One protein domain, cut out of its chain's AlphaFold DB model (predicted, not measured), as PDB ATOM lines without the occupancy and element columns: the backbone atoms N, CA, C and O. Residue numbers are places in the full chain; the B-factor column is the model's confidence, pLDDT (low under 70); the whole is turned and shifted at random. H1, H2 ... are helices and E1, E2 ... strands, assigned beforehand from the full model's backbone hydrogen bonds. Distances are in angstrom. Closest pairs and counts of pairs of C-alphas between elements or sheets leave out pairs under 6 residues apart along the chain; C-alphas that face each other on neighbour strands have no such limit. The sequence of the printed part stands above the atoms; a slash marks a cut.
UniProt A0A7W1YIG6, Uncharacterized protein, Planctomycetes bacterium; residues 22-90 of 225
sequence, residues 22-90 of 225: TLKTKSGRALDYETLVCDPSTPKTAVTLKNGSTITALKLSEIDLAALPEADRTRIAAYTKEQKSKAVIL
ATOM      1  N   THR A  22     140.420 232.842 306.006       85.69
ATOM      2  CA  THR A  22     140.259 231.447 306.443       85.69
ATOM      3  C   THR A  22     138.820 230.995 306.238       85.69
ATOM      4  O   THR A  22     137.901 231.454 306.917       85.69
ATOM      5  N   LEU A  23     138.616 230.014 305.362       82.94
ATOM      6  CA  LEU A  23     137.335 229.339 305.195       82.94
ATOM      7  C   LEU A  23     137.218 228.156 306.159       82.94
ATOM      8  O   LEU A  23     138.056 227.253 306.156       82.94
ATOM      9  N   LYS A  24     136.113 228.092 306.906       82.56
ATOM     10  CA  LYS A  24     135.712 226.879 307.631       82.56
ATOM     11  C   LYS A  24     134.729 226.058 306.799       82.56
ATOM     12  O   LYS A  24     133.681 226.553 306.393       82.56
ATOM     13  N   THR A  25     135.061 224.797 306.542       79.50
ATOM     14  CA  THR A  25     134.148 223.848 305.895       79.50
ATOM     15  C   THR A  25     133.125 223.322 306.900       79.50
ATOM     16  O   THR A  25     133.361 223.314 308.110       79.50
ATOM     17  N   LYS A  26     132.015 222.768 306.406       73.50
ATOM     18  CA  LYS A  26     131.013 222.087 307.248       73.50
ATOM     19  C   LYS A  26     131.566 220.873 308.000       73.50
ATOM     20  O   LYS A  26     131.021 220.491 309.028       73.50
ATOM     21  N   SER A  27     132.647 220.271 307.500       75.88
ATOM     22  CA  SER A  27     133.375 219.185 308.173       75.88
ATOM     23  C   SER A  27     134.348 219.676 309.251       75.88
ATOM     24  O   SER A  27     135.039 218.864 309.860       75.88
ATOM     25  N   GLY A  28     134.418 220.990 309.491       76.50
ATOM     26  CA  GLY A  28     135.279 221.601 310.502       76.50
ATOM     27  C   GLY A  28     136.723 221.831 310.050       76.50
ATOM     28  O   GLY A  28     137.554 222.209 310.875       76.50
ATOM     29  N   ARG A  29     137.049 221.633 308.764       81.81
ATOM     30  CA  ARG A  29     138.378 221.961 308.222       81.81
ATOM     31  C   ARG A  29     138.508 223.475 308.095       81.81
ATOM     32  O   ARG A  29     137.580 224.124 307.625       81.81
ATOM     33  N   ALA A  30     139.662 224.017 308.463       84.94
ATOM     34  CA  ALA A  30     140.033 225.399 308.181       84.94
ATOM     35  C   ALA A  30     140.986 225.425 306.978       84.94
ATOM     36  O   ALA A  30     141.941 224.648 306.940       84.94
ATOM     37  N   LEU A  31     140.690 226.260 305.986       84.69
ATOM     38  CA  LEU A  31     141.454 226.399 304.751       84.69
ATOM     39  C   LEU A  31     141.766 227.871 304.513       84.69
ATOM     40  O   LEU A  31     140.850 228.668 304.323       84.69
ATOM     41  N   ASP A  32     143.050 228.198 304.488       88.25
ATOM     42  CA  ASP A  32     143.519 229.549 304.205       88.25
ATOM     43  C   ASP A  32     143.587 229.784 302.695       88.25
ATOM     44  O   ASP A  32     144.119 228.951 301.952       88.25
ATOM     45  N   TYR A  33     143.056 230.915 302.240       85.38
ATOM     46  CA  TYR A  33     143.002 231.294 300.836       85.38
ATOM     47  C   TYR A  33     143.191 232.802 300.644       85.38
ATOM     48  O   TYR A  33     142.693 233.613 301.411       85.38
ATOM     49  N   GLU A  34     143.904 233.170 299.587       86.06
ATOM     50  CA  GLU A  34     144.075 234.550 299.118       86.06
ATOM     51  C   GLU A  34     143.009 234.893 298.072       86.06
ATOM     52  O   GLU A  34     142.491 236.002 298.010       86.06
ATOM     53  N   THR A  35     142.659 233.929 297.213       83.50
ATOM     54  CA  THR A  35     141.679 234.152 296.145       83.50
ATOM     55  C   THR A  35     140.703 232.995 296.021       83.50
ATOM     56  O   THR A  35     141.100 231.835 295.906       83.50
ATOM     57  N   LEU A  36     139.415 233.332 295.949       85.06
ATOM     58  CA  LEU A  36     138.344 232.414 295.580       85.06
ATOM     59  C   LEU A  36     137.921 232.662 294.130       85.06
ATOM     60  O   LEU A  36     137.415 233.732 293.778       85.06
ATOM     61  N   VAL A  37     138.112 231.648 293.290       81.75
ATOM     62  CA  VAL A  37     137.800 231.695 291.860       81.75
ATOM     63  C   VAL A  37     136.493 230.954 291.586       81.75
ATOM     64  O   VAL A  37     136.394 229.741 291.791       81.75
ATOM     65  N   CYS A  38     135.524 231.699 291.056       74.44
ATOM     66  CA  CYS A  38     134.294 231.193 290.454       74.44
ATOM     67  C   CYS A  38     134.307 231.565 288.971       74.44
ATOM     68  O   CYS A  38     134.361 232.749 288.644       74.44
ATOM     69  N   ASP A  39     134.258 230.578 288.082       68.12
ATOM     70  CA  ASP A  39     134.250 230.802 286.636       68.12
ATOM     71  C   ASP A  39     132.881 230.422 286.056       68.12
ATOM     72  O   ASP A  39     132.599 229.234 285.907       68.12
ATOM     73  N   PRO A  40     132.025 231.402 285.726       60.31
ATOM     74  CA  PRO A  40     130.661 231.160 285.264       60.31
ATOM     75  C   PRO A  40     130.563 230.621 283.828       60.31
ATOM     76  O   PRO A  40     129.453 230.336 283.367       60.31
ATOM     77  N   SER A  41     131.684 230.520 283.108       56.91
ATOM     78  CA  SER A  41     131.724 230.007 281.736       56.91
ATOM     79  C   SER A  41     131.827 228.482 281.659       56.91
ATOM     80  O   SER A  41     131.537 227.914 280.611       56.91
ATOM     81  N   THR A  42     132.174 227.819 282.767       52.56
ATOM     82  CA  THR A  42     132.344 226.364 282.836       52.56
ATOM     83  C   THR A  42     131.434 225.743 283.906       52.56
ATOM     84  O   THR A  42     131.240 226.353 284.967       52.56
ATOM     85  N   PRO A  43     130.858 224.547 283.666       51.88
ATOM     86  CA  PRO A  43     130.186 223.777 284.708       51.88
ATOM     87  C   PRO A  43     131.165 223.469 285.836       51.88
ATOM     88  O   PRO A  43     132.096 222.690 285.641       51.88
ATOM     89  N   LYS A  44     131.007 224.076 287.018       60.97
ATOM     90  CA  LYS A  44     131.828 223.708 288.184       60.97
ATOM     91  C   LYS A  44     130.967 223.484 289.419       60.97
ATOM     92  O   LYS A  44     130.155 224.301 289.841       60.97
ATOM     93  N   THR A  45     131.195 222.334 290.035       57.03
ATOM     94  CA  THR A  45     130.576 221.903 291.298       57.03
ATOM     95  C   THR A  45     131.402 222.318 292.520       57.03
ATOM     96  O   THR A  45     131.009 222.108 293.671       57.03
ATOM     97  N   ALA A  46     132.555 222.938 292.265       66.19
ATOM     98  CA  ALA A  46     133.542 223.356 293.238       66.19
ATOM     99  C   ALA A  46     134.055 224.761 292.912       66.19
ATOM    100  O   ALA A  46     134.182 225.148 291.749       66.19
ATOM    101  N   VAL A  47     134.391 225.507 293.959       72.44
ATOM    102  CA  VAL A  47     135.178 226.738 293.850       72.44
ATOM    103  C   VAL A  47     136.649 226.387 293.977       72.44
ATOM    104  O   VAL A  47     137.019 225.396 294.608       72.44
ATOM    105  N   THR A  48     137.505 227.202 293.377       82.69
ATOM    106  CA  THR A  48     138.949 227.048 293.545       82.69
ATOM    107  C   THR A  48     139.452 228.080 294.535       82.69
ATOM    108  O   THR A  48     139.291 229.277 294.312       82.69
ATOM    109  N   LEU A  49     140.078 227.607 295.604       83.06
ATOM    110  CA  LEU A  49     140.821 228.417 296.555       83.06
ATOM    111  C   LEU A  49     142.288 228.435 296.127       83.06
ATOM    112  O   LEU A  49     142.881 227.379 295.892       83.06
ATOM    113  N   LYS A  50     142.867 229.626 296.009       82.44
ATOM    114  CA  LYS A  50     144.293 229.825 295.749       82.44
ATOM    115  C   LYS A  50     144.951 230.443 296.971       82.44
ATOM    116  O   LYS A  50     144.391 231.373 297.542       82.44
ATOM    117  N   ASN A  51     146.112 229.923 297.341       84.69
ATOM    118  CA  ASN A  51     146.971 230.445 298.400       84.69
ATOM    119  C   ASN A  51     148.428 230.276 297.948       84.69
ATOM    120  O   ASN A  51     148.963 229.159 297.958       84.69
ATOM    121  N   GLY A  52     149.027 231.345 297.425       84.50
ATOM    122  CA  GLY A  52     150.298 231.295 296.715       84.50
ATOM    123  C   GLY A  52     150.270 230.291 295.557       84.50
ATOM    124  O   GLY A  52     149.460 230.381 294.634       84.50
ATOM    125  N   SER A  53     151.161 229.297 295.603       79.44
ATOM    126  CA  SER A  53     151.225 228.205 294.620       79.44
ATOM    127  C   SER A  53     150.234 227.065 294.883       79.44
ATOM    128  O   SER A  53     150.099 226.166 294.051       79.44
ATOM    129  N   THR A  54     149.538 227.081 296.022       73.00
ATOM    130  CA  THR A  54     148.606 226.020 296.404       73.00
ATOM    131  C   THR A  54     147.237 226.283 295.796       73.00
ATOM    132  O   THR A  54     146.650 227.349 295.979       73.00
ATOM    133  N   ILE A  55     146.707 225.279 295.099       80.94
ATOM    134  CA  ILE A  55     145.375 225.301 294.500       80.94
ATOM    135  C   ILE A  55     144.547 224.204 295.160       80.94
ATOM    136  O   ILE A  55     144.889 223.027 295.078       80.94
ATOM    137  N   THR A  56     143.446 224.590 295.798       72.88
ATOM    138  CA  THR A  56     142.508 223.662 296.434       72.88
ATOM    139  C   THR A  56     141.141 223.797 295.781       72.88
ATOM    140  O   THR A  56     140.509 224.847 295.860       72.88
ATOM    141  N   ALA A  57     140.662 222.728 295.149       74.75
ATOM    142  CA  ALA A  57     139.271 222.644 294.721       74.75
ATOM    143  C   ALA A  57     138.400 222.259 295.923       74.75
ATOM    144  O   ALA A  57     138.663 221.252 296.582       74.75
ATOM    145  N   LEU A  58     137.372 223.055 296.208       70.88
ATOM    146  CA  LEU A  58     136.447 222.809 297.305       70.88
ATOM    147  C   LEU A  58     135.008 222.804 296.805       70.88
ATOM    148  O   LEU A  58     134.539 223.761 296.191       70.88
ATOM    149  N   LYS A  59     134.293 221.719 297.090       68.50
ATOM    150  CA  LYS A  59     132.907 221.534 296.653       68.50
ATOM    151  C   LYS A  59     131.991 222.560 297.304       68.50
ATOM    152  O   LYS A  59     132.096 222.808 298.503       68.50
ATOM    153  N   LEU A  60     131.020 223.075 296.551       71.31
ATOM    154  CA  LEU A  60     130.023 224.017 297.080       71.31
ATOM    155  C   LEU A  60     129.232 223.439 298.268       71.31
ATOM    156  O   LEU A  60     128.850 224.176 299.175       71.31
ATOM    157  N   SER A  61     129.013 222.120 298.295       67.56
ATOM    158  CA  SER A  61     128.333 221.423 299.394       67.56
ATOM    159  C   SER A  61     129.128 221.435 300.704       67.56
ATOM    160  O   SER A  61     128.517 221.452 301.775       67.56
ATOM    161  N   GLU A  62     130.460 221.481 300.630       67.94
ATOM    162  CA  GLU A  62     131.373 221.482 301.780       67.94
ATOM    163  C   GLU A  62     131.568 222.879 302.384       67.94
ATOM    164  O   GLU A  62     132.015 223.000 303.528       67.94
ATOM    165  N   ILE A  63     131.208 223.929 301.645       76.31
ATOM    166  CA  ILE A  63     131.354 225.320 302.072       76.31
ATOM    167  C   ILE A  63     130.237 225.676 303.050       76.31
ATOM    168  O   ILE A  63     129.047 225.555 302.736       76.31
ATOM    169  N   ASP A  64     130.614 226.169 304.226       80.00
ATOM    170  CA  ASP A  64     129.692 226.922 305.064       80.00
ATOM    171  C   ASP A  64     129.613 228.362 304.545       80.00
ATOM    172  O   ASP A  64     130.482 229.194 304.807       80.00
ATOM    173  N   LEU A  65     128.567 228.655 303.768       75.38
ATOM    174  CA  LEU A  65     128.374 229.982 303.188       75.38
ATOM    175  C   LEU A  65     128.247 231.061 304.264       75.38
ATOM    176  O   LEU A  65     128.638 232.187 304.000       75.38
ATOM    177  N   ALA A  66     127.730 230.754 305.458       78.06
ATOM    178  CA  ALA A  66     127.596 231.750 306.522       78.06
ATOM    179  C   ALA A  66     128.957 232.164 307.107       78.06
ATOM    180  O   ALA A  66     129.091 233.279 307.607       78.06
ATOM    181  N   ALA A  67     129.961 231.290 306.998       77.00
ATOM    182  CA  ALA A  67     131.314 231.515 307.494       77.00
ATOM    183  C   ALA A  67     132.215 232.297 306.518       77.00
ATOM    184  O   ALA A  67     133.338 232.635 306.878       77.00
ATOM    185  N   LEU A  68     131.747 232.584 305.298       80.25
ATOM    186  CA  LEU A  68     132.504 233.331 304.290       80.25
ATOM    187  C   LEU A  68     132.317 234.851 304.409       80.25
ATOM    188  O   LEU A  68     131.217 235.294 304.760       80.25
ATOM    189  N   PRO A  69     133.313 235.662 304.003       84.38
ATOM    190  CA  PRO A  69     133.143 237.095 303.786       84.38
ATOM    191  C   PRO A  69     132.013 237.403 302.793       84.38
ATOM    192  O   PRO A  69     131.749 236.653 301.851       84.38
ATOM    193  N   GLU A  70     131.341 238.541 302.971       83.06
ATOM    194  CA  GLU A  70     130.161 238.908 302.175       83.06
ATOM    195  C   GLU A  70     130.426 238.972 300.666       83.06
ATOM    196  O   GLU A  70     129.585 238.546 299.866       83.06
ATOM    197  N   ALA A  71     131.612 239.443 300.277       82.44
ATOM    198  CA  ALA A  71     132.028 239.513 298.883       82.44
ATOM    199  C   ALA A  71     132.075 238.121 298.227       82.44
ATOM    200  O   ALA A  71     131.556 237.939 297.124       82.44
ATOM    201  N   ASP A  72     132.618 237.123 298.925       83.62
ATOM    202  CA  ASP A  72     132.732 235.756 298.415       83.62
ATOM    203  C   ASP A  72     131.388 235.028 298.431       83.62
ATOM    204  O   ASP A  72     131.050 234.349 297.460       83.62
ATOM    205  N   ARG A  73     130.550 235.251 299.456       83.25
ATOM    206  CA  ARG A  73     129.158 234.760 299.460       83.25
ATOM    207  C   ARG A  73     128.391 235.256 298.243       83.25
ATOM    208  O   ARG A  73     127.722 234.476 297.568       83.25
ATOM    209  N   THR A  74     128.509 236.549 297.950       81.81
ATOM    210  CA  THR A  74     127.837 237.182 296.811       81.81
ATOM    211  C   THR A  74     128.358 236.619 295.492       81.81
ATOM    212  O   THR A  74     127.565 236.301 294.604       81.81
ATOM    213  N   ARG A  75     129.676 236.416 295.376       81.31
ATOM    214  CA  ARG A  75     130.307 235.833 294.186       81.31
ATOM    215  C   ARG A  75     129.851 234.390 293.947       81.31
ATOM    216  O   ARG A  75     129.484 234.055 292.824       81.31
ATOM    217  N   ILE A  76     129.792 233.559 294.989       78.12
ATOM    218  CA  ILE A  76     129.278 232.181 294.911       78.12
ATOM    219  C   ILE A  76     127.778 232.160 294.591       78.12
ATOM    220  O   ILE A  76     127.329 231.331 293.798       78.12
ATOM    221  N   ALA A  77     126.988 233.067 295.167       76.69
ATOM    222  CA  ALA A  77     125.556 233.156 294.894       76.69
ATOM    223  C   ALA A  77     125.275 233.568 293.441       76.69
ATOM    224  O   ALA A  77     124.433 232.952 292.785       76.69
ATOM    225  N   ALA A  78     126.000 234.562 292.920       77.81
ATOM    226  CA  ALA A  78     125.925 234.977 291.522       77.81
ATOM    227  C   ALA A  78     126.358 233.843 290.585       77.81
ATOM    228  O   ALA A  78     125.627 233.515 289.655       77.81
ATOM    229  N   TYR A  79     127.472 233.181 290.905       76.19
ATOM    230  CA  TYR A  79     127.956 231.999 290.201       76.19
ATOM    231  C   TYR A  79     126.893 230.893 290.142       76.19
ATOM    232  O   TYR A  79     126.498 230.463 289.064       76.19
ATOM    233  N   THR A  80     126.333 230.507 291.289       69.75
ATOM    234  CA  THR A  80     125.272 229.492 291.387       69.75
ATOM    235  C   THR A  80     124.023 229.915 290.609       69.75
ATOM    236  O   THR A  80     123.401 229.102 289.932       69.75
ATOM    237  N   LYS A  81     123.630 231.191 290.672       72.25
ATOM    238  CA  LYS A  81     122.469 231.716 289.940       72.25
ATOM    239  C   LYS A  81     122.685 231.666 288.429       72.25
ATOM    240  O   LYS A  81     121.774 231.269 287.707       72.25
ATOM    241  N   GLU A  82     123.870 232.038 287.961       68.25
ATOM    242  CA  GLU A  82     124.219 232.007 286.545       68.25
ATOM    243  C   GLU A  82     124.286 230.565 286.026       68.25
ATOM    244  O   GLU A  82     123.683 230.253 285.001       68.25
ATOM    245  N   GLN A  83     124.885 229.656 286.795       62.84
ATOM    246  CA  GLN A  83     124.902 228.222 286.500       62.84
ATOM    247  C   GLN A  83     123.479 227.636 286.447       62.84
ATOM    248  O   GLN A  83     123.157 226.912 285.509       62.84
ATOM    249  N   LYS A  84     122.573 228.014 287.369       61.25
ATOM    250  CA  LYS A  84     121.142 227.629 287.300       61.25
ATOM    251  C   LYS A  84     120.463 228.177 286.054       61.25
ATOM    252  O   LYS A  84     119.704 227.463 285.412       61.25
ATOM    253  N   SER A  85     120.725 229.440 285.721       62.88
ATOM    254  CA  SER A  85     120.119 230.097 284.558       62.88
ATOM    255  C   SER A  85     120.547 229.466 283.233       62.88
ATOM    256  O   SER A  85     119.776 229.473 282.281       62.88
ATOM    257  N   LYS A  86     121.746 228.876 283.203       60.91
ATOM    258  CA  LYS A  86     122.289 228.141 282.060       60.91
ATOM    259  C   LYS A  86     121.965 226.635 282.101       60.91
ATOM    260  O   LYS A  86     122.386 225.927 281.204       60.91
ATOM    261  N   ALA A  87     121.231 226.151 283.113       54.75
ATOM    262  CA  ALA A  87     120.960 224.726 283.363       54.75
ATOM    263  C   ALA A  87     122.221 223.854 283.576       54.75
ATOM    264  O   ALA A  87     122.217 222.659 283.301       54.75
ATOM    265  N   VAL A  88     123.284 224.457 284.115       52.12
ATOM    266  CA  VAL A  88     124.618 223.858 284.286       52.12
ATOM    267  C   VAL A  88     124.854 223.323 285.715       52.12
ATOM    268  O   VAL A  88     125.886 222.723 286.008       52.12
ATOM    269  N   ILE A  89     123.901 223.492 286.642       45.00
ATOM    270  CA  ILE A  89     124.040 222.890 287.979       45.00
ATOM    271  C   ILE A  89     123.789 221.390 287.910       45.00
ATOM    272  O   ILE A  89     122.658 220.962 287.715       45.00
ATOM    273  N   LEU A  90     124.847 220.637 288.188       41.53
ATOM    274  CA  LEU A  90     124.779 219.276 288.692       41.53
ATOM    275  C   LEU A  90     125.443 219.285 290.080       41.53
ATOM    276  O   LEU A  90     126.593 219.700 290.220       41.53
TER     277      LEU A  90
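This is residues 22 to 90 of the 225 residues of an uncharacterized protein of Planctomycetes bacterium (UniProt A0A7W1YIG6). A small antiparallel sheet of three strands, E3, E4 and E5, has a short two-strand hairpin, E1 and E2, turned off it at a corner where E2 runs on into E3, and a single helix, H1, that only grazes the sheet with its residues 72 to 79. The printed part has 69 residues, with five named strands and one named helix in the order E1 E2 E3 E4 E5 H1, and its class is mixed, helices and strands. The larger sheet has the order E3 - E4 - E5 and is a meander, each strand the antiparallel neighbour of the one before. The whole is compact, with a radius of gyration of the C-alphas of 11.7 A, and spans 31 by 26 by 20 A.

E1, residues 22 to 24, begins with C-alpha 22 at (140.259, 231.447, 306.443) and is 6.6 A long from first to last C-alpha. E2, residues 30 to 33, is 9.9 A long, and E3, residues 35 to 37, is 6.3 A long. E4, residues 46 to 51, measures 16.0 A and begins with C-alpha 46 at (133.542, 223.356, 293.238). E5, residues 54 to 59, measures 16.3 A. H1, residues 70 to 85, is 22.1 A long and ends with C-alpha 85 at (120.119, 230.097, 284.558).

E4 is the inner strand of the larger sheet, and E3 and E5 are its edge strands. E3 and E4 are a hairpin, antiparallel at 154 degrees, with N 37 and O 48 2.8 A apart, within hydrogen-bond range. E4 and E5 are a hairpin at 156 degrees, with N 49 and O 56 at 2.8 A and N 54 and O 51 at 2.9 A, both within hydrogen-bond range. E2 runs on into E3 across one residue at 89 degrees. The closest C-alphas of E2 and E4, those of Tyr 33 and Asn 51, are 4.7 A apart, while E2 and E5 are near each other. E1 and E2 are a hairpin, antiparallel at 143 degrees, with N 23 and O 31 at 2.8 A, within hydrogen-bond range. E1 is apart from E3, E4, E5 and H1, and E2 is apart from H1. H1 only grazes the sheet; its closest C-alphas to E3 are those of Asp 72 and Leu 36, 7.1 A apart. In H1 every O i to N i+4 pair is within hydrogen-bond range.

The two C-alphas farthest apart are those of Gly 52 and Ala 87, at 32.9 A. The printed part has no cut, and no link is long. The mean pLDDT of the printed part is 73.8; confidence is under 70 at residues 39 to 46, 59, 61 to 62, 80 and 82 to 90.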